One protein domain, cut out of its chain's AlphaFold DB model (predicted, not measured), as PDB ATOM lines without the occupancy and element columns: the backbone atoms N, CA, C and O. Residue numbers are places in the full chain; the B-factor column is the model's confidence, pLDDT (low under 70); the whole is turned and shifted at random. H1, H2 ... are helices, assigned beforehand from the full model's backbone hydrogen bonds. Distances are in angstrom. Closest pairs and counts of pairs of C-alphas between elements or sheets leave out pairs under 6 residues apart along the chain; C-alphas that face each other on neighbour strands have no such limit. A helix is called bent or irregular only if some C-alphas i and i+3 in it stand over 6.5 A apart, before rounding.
ATOM      1  N   LYS A 194    -152.839  80.049  12.170       81.81
ATOM      2  CA  LYS A 194    -153.511  81.320  12.507       81.81
ATOM      3  C   LYS A 194    -152.530  82.440  12.882       81.81
ATOM      4  O   LYS A 194    -152.864  83.616  12.779       81.81
ATOM      5  N   CYS A 195    -151.303  82.101  13.277       84.06
ATOM      6  CA  CYS A 195    -150.264  83.073  13.605       84.06
ATOM      7  C   CYS A 195    -149.692  83.785  12.365       84.06
ATOM      8  O   CYS A 195    -149.064  84.831  12.522       84.06
ATOM      9  N   ASN A 196    -149.909  83.271  11.145       77.75
ATOM     10  CA  ASN A 196    -149.414  83.896   9.909       77.75
ATOM     11  C   ASN A 196    -149.873  85.355   9.756       77.75
ATOM     12  O   ASN A 196    -149.108  86.199   9.294       77.75
ATOM     13  N   THR A 197    -151.109  85.653  10.163       72.44
ATOM     14  CA  THR A 197    -151.734  86.980  10.038       72.44
ATOM     15  C   THR A 197    -151.918  87.689  11.382       72.44
ATOM     16  O   THR A 197    -152.398  88.821  11.420       72.44
ATOM     17  N   CYS A 198    -151.525  87.054  12.490       77.81
ATOM     18  CA  CYS A 198    -151.662  87.614  13.831       77.81
ATOM     19  C   CYS A 198    -150.656  88.751  14.073       77.81
ATOM     20  O   CYS A 198    -149.458  88.589  13.843       77.81
ATOM     21  N   LEU A 199    -151.137  89.875  14.611       79.75
ATOM     22  CA  LEU A 199    -150.312  91.040  14.962       79.75
ATOM     23  C   LEU A 199    -149.313  90.757  16.096       79.75
ATOM     24  O   LEU A 199    -148.267  91.393  16.148       79.75
ATOM     25  N   TYR A 200    -149.620  89.789  16.962       84.00
ATOM     26  CA  TYR A 200    -148.792  89.392  18.108       84.00
ATOM     27  C   TYR A 200    -147.856  88.216  17.796       84.00
ATOM     28  O   TYR A 200    -147.248  87.654  18.704       84.00
ATOM     29  N   ASN A 201    -147.751  87.792  16.528       85.12
ATOM     30  CA  ASN A 201    -147.007  86.581  16.180       85.12
ATOM     31  C   ASN A 201    -145.537  86.639  16.616       85.12
ATOM     32  O   ASN A 201    -145.021  85.671  17.164       85.12
ATOM     33  N   GLU A 202    -144.892  87.782  16.417       87.12
ATOM     34  CA  GLU A 202    -143.503  88.023  16.772       87.12
ATOM     35  C   GLU A 202    -143.319  87.979  18.292       87.12
ATOM     36  O   GLU A 202    -142.355  87.384  18.763       87.12
ATOM     37  N   ASP A 203    -144.256  88.536  19.059       88.56
ATOM     38  CA  ASP A 203    -144.176  88.569  20.520       88.56
ATOM     39  C   ASP A 203    -144.367  87.173  21.126       88.56
ATOM     40  O   ASP A 203    -143.565  86.752  21.958       88.56
ATOM     41  N   CYS A 204    -145.361  86.411  20.653       90.00
ATOM     42  CA  CYS A 204    -145.596  85.040  21.112       90.00
ATOM     43  C   CYS A 204    -144.418  84.106  20.786       90.00
ATOM     44  O   CYS A 204    -144.042  83.285  21.616       90.00
ATOM     45  N   PHE A 205    -143.811  84.225  19.598       90.81
ATOM     46  CA  PHE A 205    -142.651  83.405  19.226       90.81
ATOM     47  C   PHE A 205    -141.389  83.786  20.002       90.81
ATOM     48  O   PHE A 205    -140.626  82.897  20.370       90.81
ATOM     49  N   LYS A 206    -141.161  85.082  20.255       90.94
ATOM     50  CA  LYS A 206    -140.059  85.535  21.117       90.94
ATOM     51  C   LYS A 206    -140.223  85.004  22.529       90.94
ATOM     52  O   LYS A 206    -139.301  84.380  23.031       90.94
ATOM     53  N   TYR A 207    -141.410  85.175  23.114       91.44
ATOM     54  CA  TYR A 207    -141.721  84.623  24.430       91.44
ATOM     55  C   TYR A 207    -141.466  83.113  24.469       91.44
ATOM     56  O   TYR A 207    -140.806  82.628  25.382       91.44
ATOM     57  N   ALA A 208    -141.936  82.382  23.455       92.69
ATOM     58  CA  ALA A 208    -141.761  80.939  23.398       92.69
ATOM     59  C   ALA A 208    -140.283  80.521  23.274       92.69
ATOM     60  O   ALA A 208    -139.867  79.558  23.911       92.69
ATOM     61  N   LEU A 209    -139.478  81.251  22.490       92.81
ATOM     62  CA  LEU A 209    -138.032  81.020  22.395       92.81
ATOM     63  C   LEU A 209    -137.323  81.308  23.720       92.81
ATOM     64  O   LEU A 209    -136.591  80.453  24.211       92.81
ATOM     65  N   ASP A 210    -137.567  82.484  24.296       91.19
ATOM     66  CA  ASP A 210    -136.851  82.974  25.475       91.19
ATOM     67  C   ASP A 210    -137.148  82.123  26.730       91.19
ATOM     68  O   ASP A 210    -136.321  82.058  27.640       91.19
ATOM     69  N   ASN A 211    -138.296  81.429  26.762       92.06
ATOM     70  CA  ASN A 211    -138.721  80.562  27.870       92.06
ATOM     71  C   ASN A 211    -138.680  79.054  27.552       92.06
ATOM     72  O   ASN A 211    -139.141  78.267  28.370       92.06
ATOM     73  N   LEU A 212    -138.153  78.635  26.392       93.88
ATOM     74  CA  LEU A 212    -138.160  77.227  25.951       93.88
ATOM     75  C   LEU A 212    -139.562  76.586  25.970       93.88
ATOM     76  O   LEU A 212    -139.720  75.397  26.244       93.88
ATOM     77  N   ASP A 213    -140.579  77.380  25.655       94.81
ATOM     78  CA  ASP A 213    -141.983  77.011  25.791       94.81
ATOM     79  C   ASP A 213    -142.359  75.855  24.846       94.81
ATOM     80  O   ASP A 213    -142.006  75.830  23.655       94.81
ATOM     81  N   LEU A 214    -143.142  74.909  25.366       95.69
ATOM     82  CA  LEU A 214    -143.677  73.758  24.635       95.69
ATOM     83  C   LEU A 214    -144.469  74.152  23.371       95.69
ATOM     84  O   LEU A 214    -144.568  73.356  22.426       95.69
ATOM     85  N   ALA A 215    -144.994  75.377  23.300       93.31
ATOM     86  CA  ALA A 215    -145.681  75.932  22.140       93.31
ATOM     87  C   ALA A 215    -144.808  75.972  20.870       93.31
ATOM     88  O   ALA A 215    -145.354  75.880  19.764       93.31
ATOM     89  N   LEU A 216    -143.470  76.028  20.982       92.31
ATOM     90  CA  LEU A 216    -142.559  75.950  19.824       92.31
ATOM     91  C   LEU A 216    -142.676  74.628  19.057       92.31
ATOM     92  O   LEU A 216    -142.389  74.578  17.859       92.31
ATOM     93  N   LEU A 217    -143.122  73.562  19.725       91.94
ATOM     94  CA  LEU A 217    -143.353  72.251  19.117       91.94
ATOM     95  C   LEU A 217    -144.705  72.169  18.383       91.94
ATOM     96  O   LEU A 217    -145.033  71.118  17.822       91.94
ATOM     97  N   GLY A 218    -145.489  73.255  18.388       90.19
ATOM     98  CA  GLY A 218    -146.833  73.311  17.812       90.19
ATOM     99  C   GLY A 218    -147.869  72.516  18.612       90.19
ATOM    100  O   GLY A 218    -148.871  72.086  18.043       90.19
ATOM    101  N   LEU A 219    -147.614  72.272  19.903       92.62
ATOM    102  CA  LEU A 219    -148.528  71.542  20.783       92.62
ATOM    103  C   LEU A 219    -149.766  72.377  21.105       92.62
ATOM    104  O   LEU A 219    -149.684  73.590  21.310       92.62
ATOM    105  N   THR A 220    -150.916  71.716  21.196       92.56
ATOM    106  CA  THR A 220    -152.154  72.364  21.645       92.56
ATOM    107  C   THR A 220    -152.077  72.716  23.131       92.56
ATOM    108  O   THR A 220    -151.380  72.059  23.903       92.56
ATOM    109  N   GLU A 221    -152.867  73.695  23.575       90.44
ATOM    110  CA  GLU A 221    -152.933  74.065  24.997       90.44
ATOM    111  C   GLU A 221    -153.313  72.878  25.897       90.44
ATOM    112  O   GLU A 221    -152.858  72.774  27.034       90.44
ATOM    113  N   GLY A 222    -154.162  71.975  25.391       90.44
ATOM    114  CA  GLY A 222    -154.563  70.762  26.099       90.44
ATOM    115  C   GLY A 222    -153.408  69.778  26.275       90.44
ATOM    116  O   GLY A 222    -153.236  69.252  27.369       90.44
ATOM    117  N   GLU A 223    -152.604  69.564  25.230       94.88
ATOM    118  CA  GLU A 223    -151.401  68.723  25.301       94.88
ATOM    119  C   GLU A 223    -150.376  69.322  26.277       94.88
ATOM    120  O   GLU A 223    -149.869  68.597  27.131       94.88
ATOM    121  N   GLN A 224    -150.157  70.641  26.233       95.38
ATOM    122  CA  GLN A 224    -149.276  71.345  27.174       95.38
ATOM    123  C   GLN A 224    -149.766  71.214  28.623       95.38
ATOM    124  O   GLN A 224    -149.013  70.799  29.491       95.38
ATOM    125  N   ARG A 225    -151.058  71.447  28.908       91.88
ATOM    126  CA  ARG A 225    -151.599  71.293  30.276       91.88
ATOM    127  C   ARG A 225    -151.406  69.886  30.844       91.88
ATOM    128  O   ARG A 225    -151.229  69.738  32.053       91.88
ATOM    129  N   ILE A 226    -151.481  68.858  29.998       94.44
ATOM    130  CA  ILE A 226    -151.215  67.479  30.419       94.44
ATOM    131  C   ILE A 226    -149.733  67.317  30.769       94.44
ATOM    132  O   ILE A 226    -149.438  66.756  31.817       94.44
ATOM    133  N   LEU A 227    -148.815  67.836  29.949       96.31
ATOM    134  CA  LEU A 227    -147.376  67.804  30.232       96.31
ATOM    135  C   LEU A 227    -147.037  68.543  31.542       96.31
ATOM    136  O   LEU A 227    -146.463  67.924  32.440       96.31
ATOM    137  N   ASN A 228    -147.525  69.774  31.725       94.31
ATOM    138  CA  ASN A 228    -147.286  70.577  32.935       94.31
ATOM    139  C   ASN A 228    -147.814  69.868  34.202       94.31
ATOM    140  O   ASN A 228    -147.179  69.865  35.256       94.31
ATOM    141  N   LYS A 229    -148.961  69.170  34.117       94.06
ATOM    142  CA  LYS A 229    -149.508  68.355  35.227       94.06
ATOM    143  C   LYS A 229    -148.549  67.236  35.667       94.06
ATOM    144  O   LYS A 229    -148.602  66.816  36.825       94.06
ATOM    145  N   HIS A 230    -147.704  66.751  34.761       95.06
ATOM    146  CA  HIS A 230    -146.670  65.752  35.029       95.06
ATOM    147  C   HIS A 230    -145.282  66.370  35.283       95.06
ATOM    148  O   HIS A 230    -144.308  65.626  35.357       95.06
ATOM    149  N   GLY A 231    -145.197  67.693  35.483       95.62
ATOM    150  CA  GLY A 231    -143.951  68.404  35.786       95.62
ATOM    151  C   GLY A 231    -143.015  68.537  34.588       95.62
ATOM    152  O   GLY A 231    -141.805  68.506  34.773       95.62
ATOM    153  N   ILE A 232    -143.577  68.588  33.379       97.56
ATOM    154  CA  ILE A 232    -142.854  68.873  32.139       97.56
ATOM    155  C   ILE A 232    -143.322  70.245  31.683       97.56
ATOM    156  O   ILE A 232    -144.401  70.345  31.092       97.56
ATOM    157  N   ASP A 233    -142.538  71.271  31.993       95.12
ATOM    158  CA  ASP A 233    -142.946  72.662  31.792       95.12
ATOM    159  C   ASP A 233    -142.320  73.264  30.520       95.12
ATOM    160  O   ASP A 233    -142.896  74.170  29.917       95.12
ATOM    161  N   ASP A 234    -141.189  72.719  30.055       96.12
ATOM    162  CA  ASP A 234    -140.451  73.239  28.902       96.12
ATOM    163  C   ASP A 234    -139.915  72.150  27.940       96.12
ATOM    164  O   ASP A 234    -140.101  70.936  28.104       96.12
ATOM    165  N   ILE A 235    -139.271  72.596  26.855       96.56
ATOM    166  CA  ILE A 235    -138.669  71.726  25.833       96.56
ATOM    167  C   ILE A 235    -137.554  70.840  26.401       96.56
ATOM    168  O   ILE A 235    -137.379  69.723  25.904       96.56
ATOM    169  N   GLU A 236    -136.783  71.307  27.384       95.69
ATOM    170  CA  GLU A 236    -135.679  70.538  27.970       95.69
ATOM    171  C   GLU A 236    -136.197  69.389  28.830       95.69
ATOM    172  O   GLU A 236    -135.733  68.253  28.668       95.69
ATOM    173  N   ASP A 237    -137.219  69.641  29.651       97.12
ATOM    174  CA  ASP A 237    -137.910  68.602  30.417       97.12
ATOM    175  C   ASP A 237    -138.428  67.495  29.487       97.12
ATOM    176  O   ASP A 237    -138.181  66.300  29.700       97.12
ATOM    177  N   LEU A 238    -139.090  67.889  28.391       97.50
ATOM    178  CA  LEU A 238    -139.637  66.941  27.425       97.50
ATOM    179  C   LEU A 238    -138.533  66.201  26.652       97.50
ATOM    180  O   LEU A 238    -138.623  64.986  26.458       97.50
ATOM    181  N   ALA A 239    -137.478  66.895  26.216       96.38
ATOM    182  CA  ALA A 239    -136.344  66.284  25.520       96.38
ATOM    183  C   ALA A 239    -135.565  65.304  26.417       96.38
ATOM    184  O   ALA A 239    -134.991  64.327  25.918       96.38
ATOM    185  N   GLY A 240    -135.560  65.557  27.730       95.94
ATOM    186  CA  GLY A 240    -134.894  64.766  28.759       95.94
ATOM    187  C   GLY A 240    -135.611  63.482  29.174       95.94
ATOM    188  O   GLY A 240    -134.987  62.644  29.828       95.94
ATOM    189  N   LEU A 241    -136.870  63.288  28.772       95.75
ATOM    190  CA  LEU A 241    -137.707  62.166  29.212       95.75
ATOM    191  C   LEU A 241    -137.205  60.789  28.728       95.75
ATOM    192  O   LEU A 241    -137.309  59.787  29.446       95.75
ATOM    193  N   LYS A 242    -136.647  60.730  27.513       94.12
ATOM    194  CA  LYS A 242    -136.139  59.501  26.884       94.12
ATOM    195  C   LYS A 242    -134.744  59.684  26.295       94.12
ATOM    196  O   LYS A 242    -134.271  60.801  26.086       94.12
ATOM    197  N   GLU A 243    -134.073  58.568  26.030       92.31
ATOM    198  CA  GLU A 243    -132.757  58.560  25.403       92.31
ATOM    199  C   GLU A 243    -132.793  59.151  23.990       92.31
ATOM    200  O   GLU A 243    -133.717  58.936  23.203       92.31
ATOM    201  N   LYS A 244    -131.741  59.900  23.657       90.19
ATOM    202  CA  LYS A 244    -131.530  60.445  22.316       90.19
ATOM    203  C   LYS A 244    -130.965  59.358  21.404       90.19
ATOM    204  O   LYS A 244    -129.940  58.755  21.718       90.19
ATOM    205  N   ILE A 245    -131.588  59.152  20.246       86.94
ATOM    206  CA  ILE A 245    -131.065  58.267  19.198       86.94
ATOM    207  C   ILE A 245    -130.222  59.090  18.225       86.94
ATOM    208  O   ILE A 245    -130.705  60.065  17.652       86.94
ATOM    209  N   GLU A 246    -128.958  58.705  18.041       80.25
ATOM    210  CA  GLU A 246    -128.023  59.421  17.153       80.25
ATOM    211  C   GLU A 246    -128.324  59.194  15.661       80.25
ATOM    212  O   GLU A 246    -128.126  60.093  14.849       80.25
ATOM    213  N   ASP A 247    -128.832  58.012  15.296       83.81
ATOM    214  CA  ASP A 247    -129.207  57.654  13.920       83.81
ATOM    215  C   ASP A 247    -130.633  57.070  13.877       83.81
ATOM    216  O   ASP A 247    -130.800  55.857  13.706       83.81
ATOM    217  N   PRO A 248    -131.671  57.900  14.114       86.81
ATOM    218  CA  PRO A 248    -133.053  57.436  14.101       86.81
ATOM    219  C   PRO A 248    -133.405  56.892  12.716       86.81
ATOM    220  O   PRO A 248    -132.964  57.423  11.695       86.81
ATOM    221  N   LYS A 249    -134.204  55.823  12.666       86.06
ATOM    222  CA  LYS A 249    -134.648  55.214  11.406       86.06
ATOM    223  C   LYS A 249    -136.170  55.188  11.327       86.06
ATOM    224  O   LYS A 249    -136.804  54.657  12.239       86.06
ATOM    225  N   PRO A 250    -136.767  55.665  10.223       84.94
ATOM    226  CA  PRO A 250    -138.218  55.742  10.111       84.94
ATOM    227  C   PRO A 250    -138.882  54.355  10.138       84.94
ATOM    228  O   PRO A 250    -139.984  54.212  10.645       84.94
ATOM    229  N   TYR A 251    -138.187  53.320   9.664       82.38
ATOM    230  CA  TYR A 251    -138.652  51.927   9.616       82.38
ATOM    231  C   TYR A 251    -138.243  51.078  10.839       82.38
ATOM    232  O   TYR A 251    -138.299  49.848  10.776       82.38
ATOM    233  N   VAL A 252    -137.757  51.706  11.915       85.31
ATOM    234  CA  VAL A 252    -137.511  51.052  13.212       85.31
ATOM    235  C   VAL A 252    -138.586  51.534  14.171       85.31
ATOM    236  O   VAL A 252    -138.607  52.710  14.504       85.31
ATOM    237  N   TYR A 253    -139.471  50.639  14.598       82.81
ATOM    238  CA  TYR A 253    -140.648  50.973  15.410       82.81
ATOM    239  C   TYR A 253    -140.476  50.604  16.893       82.81
ATOM    240  O   TYR A 253    -141.444  50.562  17.648       82.81
ATOM    241  N   ASP A 254    -139.233  50.337  17.303       82.25
ATOM    242  CA  ASP A 254    -138.878  50.059  18.692       82.25
ATOM    243  C   ASP A 254    -139.117  51.299  19.568       82.25
ATOM    244  O   ASP A 254    -138.777  52.422  19.174       82.25
ATOM    245  N   GLU A 255    -139.645  51.070  20.774       84.69
ATOM    246  CA  GLU A 255    -139.817  52.108  21.793       84.69
ATOM    247  C   GLU A 255    -138.470  52.743  22.164       84.69
ATOM    248  O   GLU A 255    -137.453  52.056  22.335       84.69
ATOM    249  N   LEU A 256    -138.464  54.064  22.334       88.12
ATOM    250  CA  LEU A 256    -137.294  54.775  22.833       88.12
ATOM    251  C   LEU A 256    -137.034  54.436  24.315       88.12
ATOM    252  O   LEU A 256    -137.971  54.515  25.116       88.12
ATOM    253  N   PRO A 257    -135.785  54.118  24.718       90.19
ATOM    254  CA  PRO A 257    -135.466  53.842  26.117       90.19
ATOM    255  C   PRO A 257    -135.765  55.040  27.027       90.19
ATOM    256  O   PRO A 257    -135.364  56.167  26.729       90.19
ATOM    257  N   SER A 258    -136.439  54.798  28.147       91.06
ATOM    258  CA  SER A 258    -136.815  55.846  29.099       91.06
ATOM    259  C   SER A 258    -135.650  56.274  29.992       91.06
ATOM    260  O   SER A 258    -134.914  55.433  30.511       91.06
ATOM    261  N   ARG A 259    -135.528  57.583  30.241       91.38
ATOM    262  CA  ARG A 259    -134.676  58.139  31.310       91.38
ATOM    263  C   ARG A 259    -135.452  58.290  32.615       91.38
ATOM    264  O   ARG A 259    -134.902  58.039  33.685       91.38
ATOM    265  N   ASP A 260    -136.737  58.626  32.509       91.00
ATOM    266  CA  ASP A 260    -137.693  58.638  33.617       91.00
ATOM    267  C   ASP A 260    -138.904  57.747  33.302       91.00
ATOM    268  O   ASP A 260    -139.938  58.184  32.794       91.00
ATOM    269  N   GLU A 261    -138.770  56.460  33.618       89.50
ATOM    270  CA  GLU A 261    -139.803  55.458  33.339       89.50
ATOM    271  C   GLU A 261    -141.114  55.708  34.103       89.50
ATOM    272  O   GLU A 261    -142.188  55.348  33.622       89.50
ATOM    273  N   ASN A 262    -141.064  56.342  35.280       89.69
ATOM    274  CA  ASN A 262    -142.277  56.611  36.055       89.69
ATOM    275  C   ASN A 262    -143.141  57.663  35.361       89.69
ATOM    276  O   ASN A 262    -144.355  57.476  35.234       89.69
ATOM    277  N   THR A 263    -142.519  58.742  34.891       91.88
ATOM    278  CA  THR A 263    -143.215  59.803  34.161       91.88
ATOM    279  C   THR A 263    -143.681  59.304  32.795       91.88
ATOM    280  O   THR A 263    -144.851  59.482  32.455       91.88
ATOM    281  N   VAL A 264    -142.847  58.551  32.061       90.69
ATOM    282  CA  VAL A 264    -143.244  57.910  30.789       90.69
ATOM    283  C   VAL A 264    -144.478  57.021  30.976       90.69
ATOM    284  O   VAL A 264    -145.465  57.189  30.260       90.69
ATOM    285  N   LYS A 265    -144.489  56.137  31.986       87.00
ATOM    286  CA  LYS A 265    -145.650  55.294  32.333       87.00
ATOM    287  C   LYS A 265    -146.934  56.099  32.524       87.00
ATOM    288  O   LYS A 265    -148.011  55.640  32.130       87.00
ATOM    289  N   GLN A 266    -146.847  57.258  33.170       88.94
ATOM    290  CA  GLN A 266    -148.003  58.116  33.418       88.94
ATOM    291  C   GLN A 266    -148.485  58.795  32.133       88.94
ATOM    292  O   GLN A 266    -149.673  58.707  31.830       88.94
ATOM    293  N   LEU A 267    -147.577  59.371  31.343       90.31
ATOM    294  CA  LEU A 267    -147.915  60.046  30.083       90.31
ATOM    295  C   LEU A 267    -148.502  59.090  29.046       90.31
ATOM    296  O   LEU A 267    -149.478  59.424  28.381       90.31
ATOM    297  N   LEU A 268    -147.961  57.875  28.955       85.38
ATOM    298  CA  LEU A 268    -148.514  56.810  28.124       85.38
ATOM    299  C   LEU A 268    -149.992  56.533  28.498       85.38
ATOM    300  O   LEU A 268    -150.842  56.323  27.639       85.38
ATOM    301  N   SER A 269    -150.358  56.645  29.779       83.69
ATOM    302  CA  SER A 269    -151.749  56.462  30.222       83.69
ATOM    303  C   SER A 269    -152.688  57.646  29.950       83.69
ATOM    304  O   SER A 269    -153.896  57.521  30.199       83.69
ATOM    305  N   GLU A 270    -152.173  58.785  29.482       87.56
ATOM    306  CA  GLU A 270    -152.969  59.973  29.167       87.56
ATOM    307  C   GLU A 270    -153.569  59.851  27.750       87.56
ATOM    308  O   GLU A 270    -152.824  59.793  26.769       87.56
ATOM    309  N   PRO A 271    -154.911  59.832  27.591       82.31
ATOM    310  CA  PRO A 271    -155.558  59.523  26.308       82.31
ATOM    311  C   PRO A 271    -155.162  60.442  25.144       82.31
ATOM    312  O   PRO A 271    -155.142  60.012  23.993       82.31
ATOM    313  N   THR A 272    -154.860  61.709  25.432       84.06
ATOM    314  CA  THR A 272    -154.574  62.728  24.412       84.06
ATOM    315  C   THR A 272    -153.164  62.605  23.828       84.06
ATOM    316  O   THR A 272    -152.972  62.869  22.640       84.06
ATOM    317  N   ILE A 273    -152.181  62.201  24.644       88.81
ATOM    318  CA  ILE A 273    -150.753  62.246  24.280       88.81
ATOM    319  C   ILE A 273    -150.063  60.883  24.281       88.81
ATOM    320  O   ILE A 273    -149.017  60.754  23.648       88.81
ATOM    321  N   GLY A 274    -150.636  59.865  24.931       85.12
ATOM    322  CA  GLY A 274    -149.960  58.593  25.189       85.12
ATOM    323  C   GLY A 274    -149.422  57.916  23.931       85.12
ATOM    324  O   GLY A 274    -148.277  57.493  23.896       85.12
ATOM    325  N   GLY A 275    -150.182  57.927  22.834       81.00
ATOM    326  CA  GLY A 275    -149.739  57.371  21.550       81.00
ATOM    327  C   GLY A 275    -148.829  58.278  20.708       81.00
ATOM    328  O   GLY A 275    -148.768  58.078  19.491       81.00
ATOM    329  N   LYS A 276    -148.250  59.334  21.291       87.75
ATOM    330  CA  LYS A 276    -147.388  60.317  20.611       87.75
ATOM    331  C   LYS A 276    -146.129  60.669  21.414       87.75
ATOM    332  O   LYS A 276    -145.363  61.509  20.940       87.75
ATOM    333  N   VAL A 277    -145.907  60.076  22.593       91.44
ATOM    334  CA  VAL A 277    -144.831  60.478  23.523       91.44
ATOM    335  C   VAL A 277    -143.465  60.413  22.840       91.44
ATOM    336  O   VAL A 277    -142.753  61.416  22.814       91.44
ATOM    337  N   ASP A 278    -143.135  59.300  22.180       90.62
ATOM    338  CA  ASP A 278    -141.839  59.139  21.503       90.62
ATOM    339  C   ASP A 278    -141.633  60.174  20.385       90.62
ATOM    340  O   ASP A 278    -140.535  60.705  20.202       90.62
ATOM    341  N   ARG A 279    -142.700  60.519  19.652       90.81
ATOM    342  CA  ARG A 279    -142.667  61.558  18.610       90.81
ATOM    343  C   ARG A 279    -142.476  62.953  19.213       90.81
ATOM    344  O   ARG A 279    -141.716  63.745  18.657       90.81
ATOM    345  N   MET A 280    -143.146  63.255  20.327       94.25
ATOM    346  CA  MET A 280    -143.017  64.530  21.042       94.25
ATOM    347  C   MET A 280    -141.595  64.723  21.580       94.25
ATOM    348  O   MET A 280    -140.984  65.751  21.293       94.25
ATOM    349  N   VAL A 281    -141.028  63.708  22.245       95.50
ATOM    350  CA  VAL A 281    -139.644  63.744  22.752       95.50
ATOM    351  C   VAL A 281    -138.651  63.938  21.607       95.50
ATOM    352  O   VAL A 281    -137.770  64.794  21.678       95.50
ATOM    353  N   GLN A 282    -138.811  63.207  20.499       93.88
ATOM    354  CA  GLN A 282    -137.919  63.373  19.352       93.88
ATOM    355  C   GLN A 282    -138.009  64.769  18.722       93.88
ATOM    356  O   GLN A 282    -136.998  65.279  18.237       93.88
ATOM    357  N   ARG A 283    -139.181  65.404  18.708       93.31
ATOM    358  CA  ARG A 283    -139.309  66.790  18.239       93.31
ATOM    359  C   ARG A 283    -138.671  67.775  19.214       93.31
ATOM    360  O   ARG A 283    -137.938  68.647  18.760       93.31
ATOM    361  N   ALA A 284    -138.860  67.579  20.519       95.50
ATOM    362  CA  ALA A 284    -138.228  68.387  21.561       95.50
ATOM    363  C   ALA A 284    -136.696  68.353  21.461       95.50
ATOM    364  O   ALA A 284    -136.060  69.397  21.376       95.50
ATOM    365  N   GLN A 285    -136.098  67.165  21.325       94.50
ATOM    366  CA  GLN A 285    -134.648  67.007  21.145       94.50
ATOM    367  C   GLN A 285    -134.115  67.715  19.883       94.50
ATOM    368  O   GLN A 285    -132.994  68.231  19.881       94.50
ATOM    369  N   ALA A 286    -134.884  67.719  18.788       91.94
ATOM    370  CA  ALA A 286    -134.499  68.401  17.552       91.94
ATOM    371  C   ALA A 286    -134.620  69.925  17.672       91.94
ATOM    372  O   ALA A 286    -133.682  70.626  17.285       91.94
ATOM    373  N   MET A 287    -135.721  70.418  18.248       92.19
ATOM    374  CA  MET A 287    -135.936  71.836  18.552       92.19
ATOM    375  C   MET A 287    -134.850  72.367  19.494       92.19
ATOM    376  O   MET A 287    -134.250  73.398  19.208       92.19
ATOM    377  N   LEU A 288    -134.501  71.611  20.541       93.00
ATOM    378  CA  LEU A 288    -133.424  71.956  21.471       93.00
ATOM    379  C   LEU A 288    -132.073  72.127  20.756       93.00
ATOM    380  O   LEU A 288    -131.329  73.066  21.019       93.00
ATOM    381  N   GLY A 289    -131.785  71.272  19.769       90.25
ATOM    382  CA  GLY A 289    -130.600  71.417  18.920       90.25
ATOM    383  C   GLY A 289    -130.649  72.600  17.942       90.25
ATOM    384  O   GLY A 289    -129.612  72.949  17.381       90.25
ATOM    385  N   GLY A 290    -131.829  73.183  17.702       89.00
ATOM    386  CA  GLY A 290    -132.039  74.375  16.876       89.00
ATOM    387  C   GLY A 290    -131.938  75.690  17.648       89.00
ATOM    388  O   GLY A 290    -131.441  76.671  17.102       89.00
ATOM    389  N   ILE A 291    -132.355  75.700  18.917       91.19
ATOM    390  CA  ILE A 291    -132.375  76.882  19.804       91.19
ATOM    391  C   ILE A 291    -131.083  77.067  20.613       91.19
ATOM    392  O   ILE A 291    -131.009  77.902  21.509       91.19
ATOM    393  N   GLN A 292    -130.044  76.299  20.302       90.94
ATOM    394  CA  GLN A 292    -128.729  76.379  20.926       90.94
ATOM    395  C   GLN A 292    -127.658  76.639  19.863       90.94
ATOM    396  O   GLN A 292    -127.760  76.204  18.713       90.94
ATOM    397  N   THR A 293    -126.568  77.300  20.251       89.38
ATOM    398  CA  THR A 293    -125.376  77.386  19.406       89.38
ATOM    399  C   THR A 293    -124.873  75.986  19.072       89.38
ATOM    400  O   THR A 293    -124.940  75.059  19.884       89.38
ATOM    401  N   ARG A 294    -124.265  75.832  17.891       86.06
ATOM    402  CA  ARG A 294    -123.721  74.541  17.448       86.06
ATOM    403  C   ARG A 294    -122.784  73.895  18.475       86.06
ATOM    404  O   ARG A 294    -122.753  72.674  18.577       86.06
ATOM    405  N   GLN A 295    -122.000  74.696  19.199       87.94
ATOM    406  CA  GLN A 295    -121.081  74.190  20.217       87.94
ATOM    407  C   GLN A 295    -121.815  73.741  21.487       87.94
ATOM    408  O   GLN A 295    -121.468  72.691  22.023       87.94
ATOM    409  N   ALA A 296    -122.799  74.507  21.966       90.12
ATOM    410  CA  ALA A 296    -123.590  74.137  23.140       90.12
ATOM    411  C   ALA A 296    -124.355  72.834  22.885       90.12
ATOM    412  O   ALA A 296    -124.166  71.861  23.612       90.12
ATOM    413  N   ALA A 297    -125.061  72.763  21.758       88.38
ATOM    414  CA  ALA A 297    -125.850  71.597  21.396       88.38
ATOM    415  C   ALA A 297    -125.007  70.316  21.254       88.38
ATOM    416  O   ALA A 297    -125.465  69.226  21.573       88.38
ATOM    417  N   GLN A 298    -123.747  70.419  20.806       87.81
ATOM    418  CA  GLN A 298    -122.847  69.258  20.704       87.81
ATOM    419  C   GLN A 298    -122.428  68.695  22.067       87.81
ATOM    420  O   GLN A 298    -122.043  67.529  22.150       87.81
ATOM    421  N   ASN A 299    -122.462  69.521  23.114       89.00
ATOM    422  CA  ASN A 299    -122.152  69.116  24.484       89.00
ATOM    423  C   ASN A 299    -123.412  68.742  25.280       89.00
ATOM    424  O   ASN A 299    -123.294  68.221  26.389       89.00
ATOM    425  N   ASP A 300    -124.594  68.987  24.720       89.88
ATOM    426  CA  ASP A 300    -125.872  68.668  25.328       89.88
ATOM    427  C   ASP A 300    -126.267  67.202  25.037       89.88
ATOM    428  O   ASP A 300    -126.331  66.716  23.901       89.88
TER     429      ASP A 300
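This is residues 194 to 300 of the 898 residues of an uncharacterized protein of Halarchaeum sp. CBA1220 (UniProt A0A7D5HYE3). One long helix, H6, runs through the middle of a set of shorter helices: H4 crosses it, H2 packs on its residues 280 to 287, and H5 makes a corner with its first residues, 274 to 277. H1 packs on H2, away from H6, and residues 196 to 203, of which 201 to 203 belong to H1, stick out there; H7 folds back beyond the end of H6, and residues 241 to 260 make a long loop with no named element. The printed part has 107 residues, with seven named helices in the order H1 to H7 and no named strand, and its class is all helix. The whole is compact, with a radius of gyration of the C-alphas of 14.5 A and spans of 42 by 36 by 27 A.

H6, residues 274 to 290, is the hub, touching three other helices. It has a kink of 25 degrees near residue 281, and it is irregular: C-alphas 275 and 278 are 8.1 A apart. H4, residues 235 to 240, touches it at a steep tilt of 69 degrees, only just short of about perpendicular, opposite ways; the closest C-alphas, those of Ala 239 and Gln 285, are 4.7 A apart. H5, residues 261 to 268, touches residues 274 to 277 of H6 alone, with the C-alphas of Leu 268 and Gly 274 closest at 3.7 A. H2, residues 214 to 217, touches residues 280 to 287 of H6 alone, closest at the C-alphas of Leu 217 and Arg 283, 6.9 A. H1, residues 201 to 210, touches H2, with the C-alphas of Ala 208 and Leu 216 closest at 6.2 A; H1 and H6 are apart. H3, residues 221 to 229, touches no helix but is near H2, with the C-alphas of Leu 214 and Gln 224 closest at 6.6 A. H7, residues 294 to 299, is close to H6 but not clearly touching, with the C-alphas of Gly 289 and Ala 297 closest at 5.4 A. Every O i to N i+4 pair is within hydrogen-bond range in H1, H3, H4, H5 and H7, and 11 of 13 are in H6; H2 is too short for such a pair.

H6 is 25.3 A long, from C-alpha 274 at (-149.960, 58.593, 25.189) to C-alpha 290 at (-132.039, 74.375, 16.876). H1 is 14.2 A long and begins with C-alpha 201 at (-147.007, 86.581, 16.180). H3 is 12.2 A long and H5 10.2 A, while H7, 9.0 A, H4, 8.4 A, and H2, 5.7 A, are shorter.

The two C-alphas farthest apart, those of Leu 199 and Asp 254, are 42.7 A apart. The printed part has no cut. The link from H4 to H5 is long, with 20 residues, and the other links are tight. The mean pLDDT of the printed part is 89.9, and no printed residue is under 70.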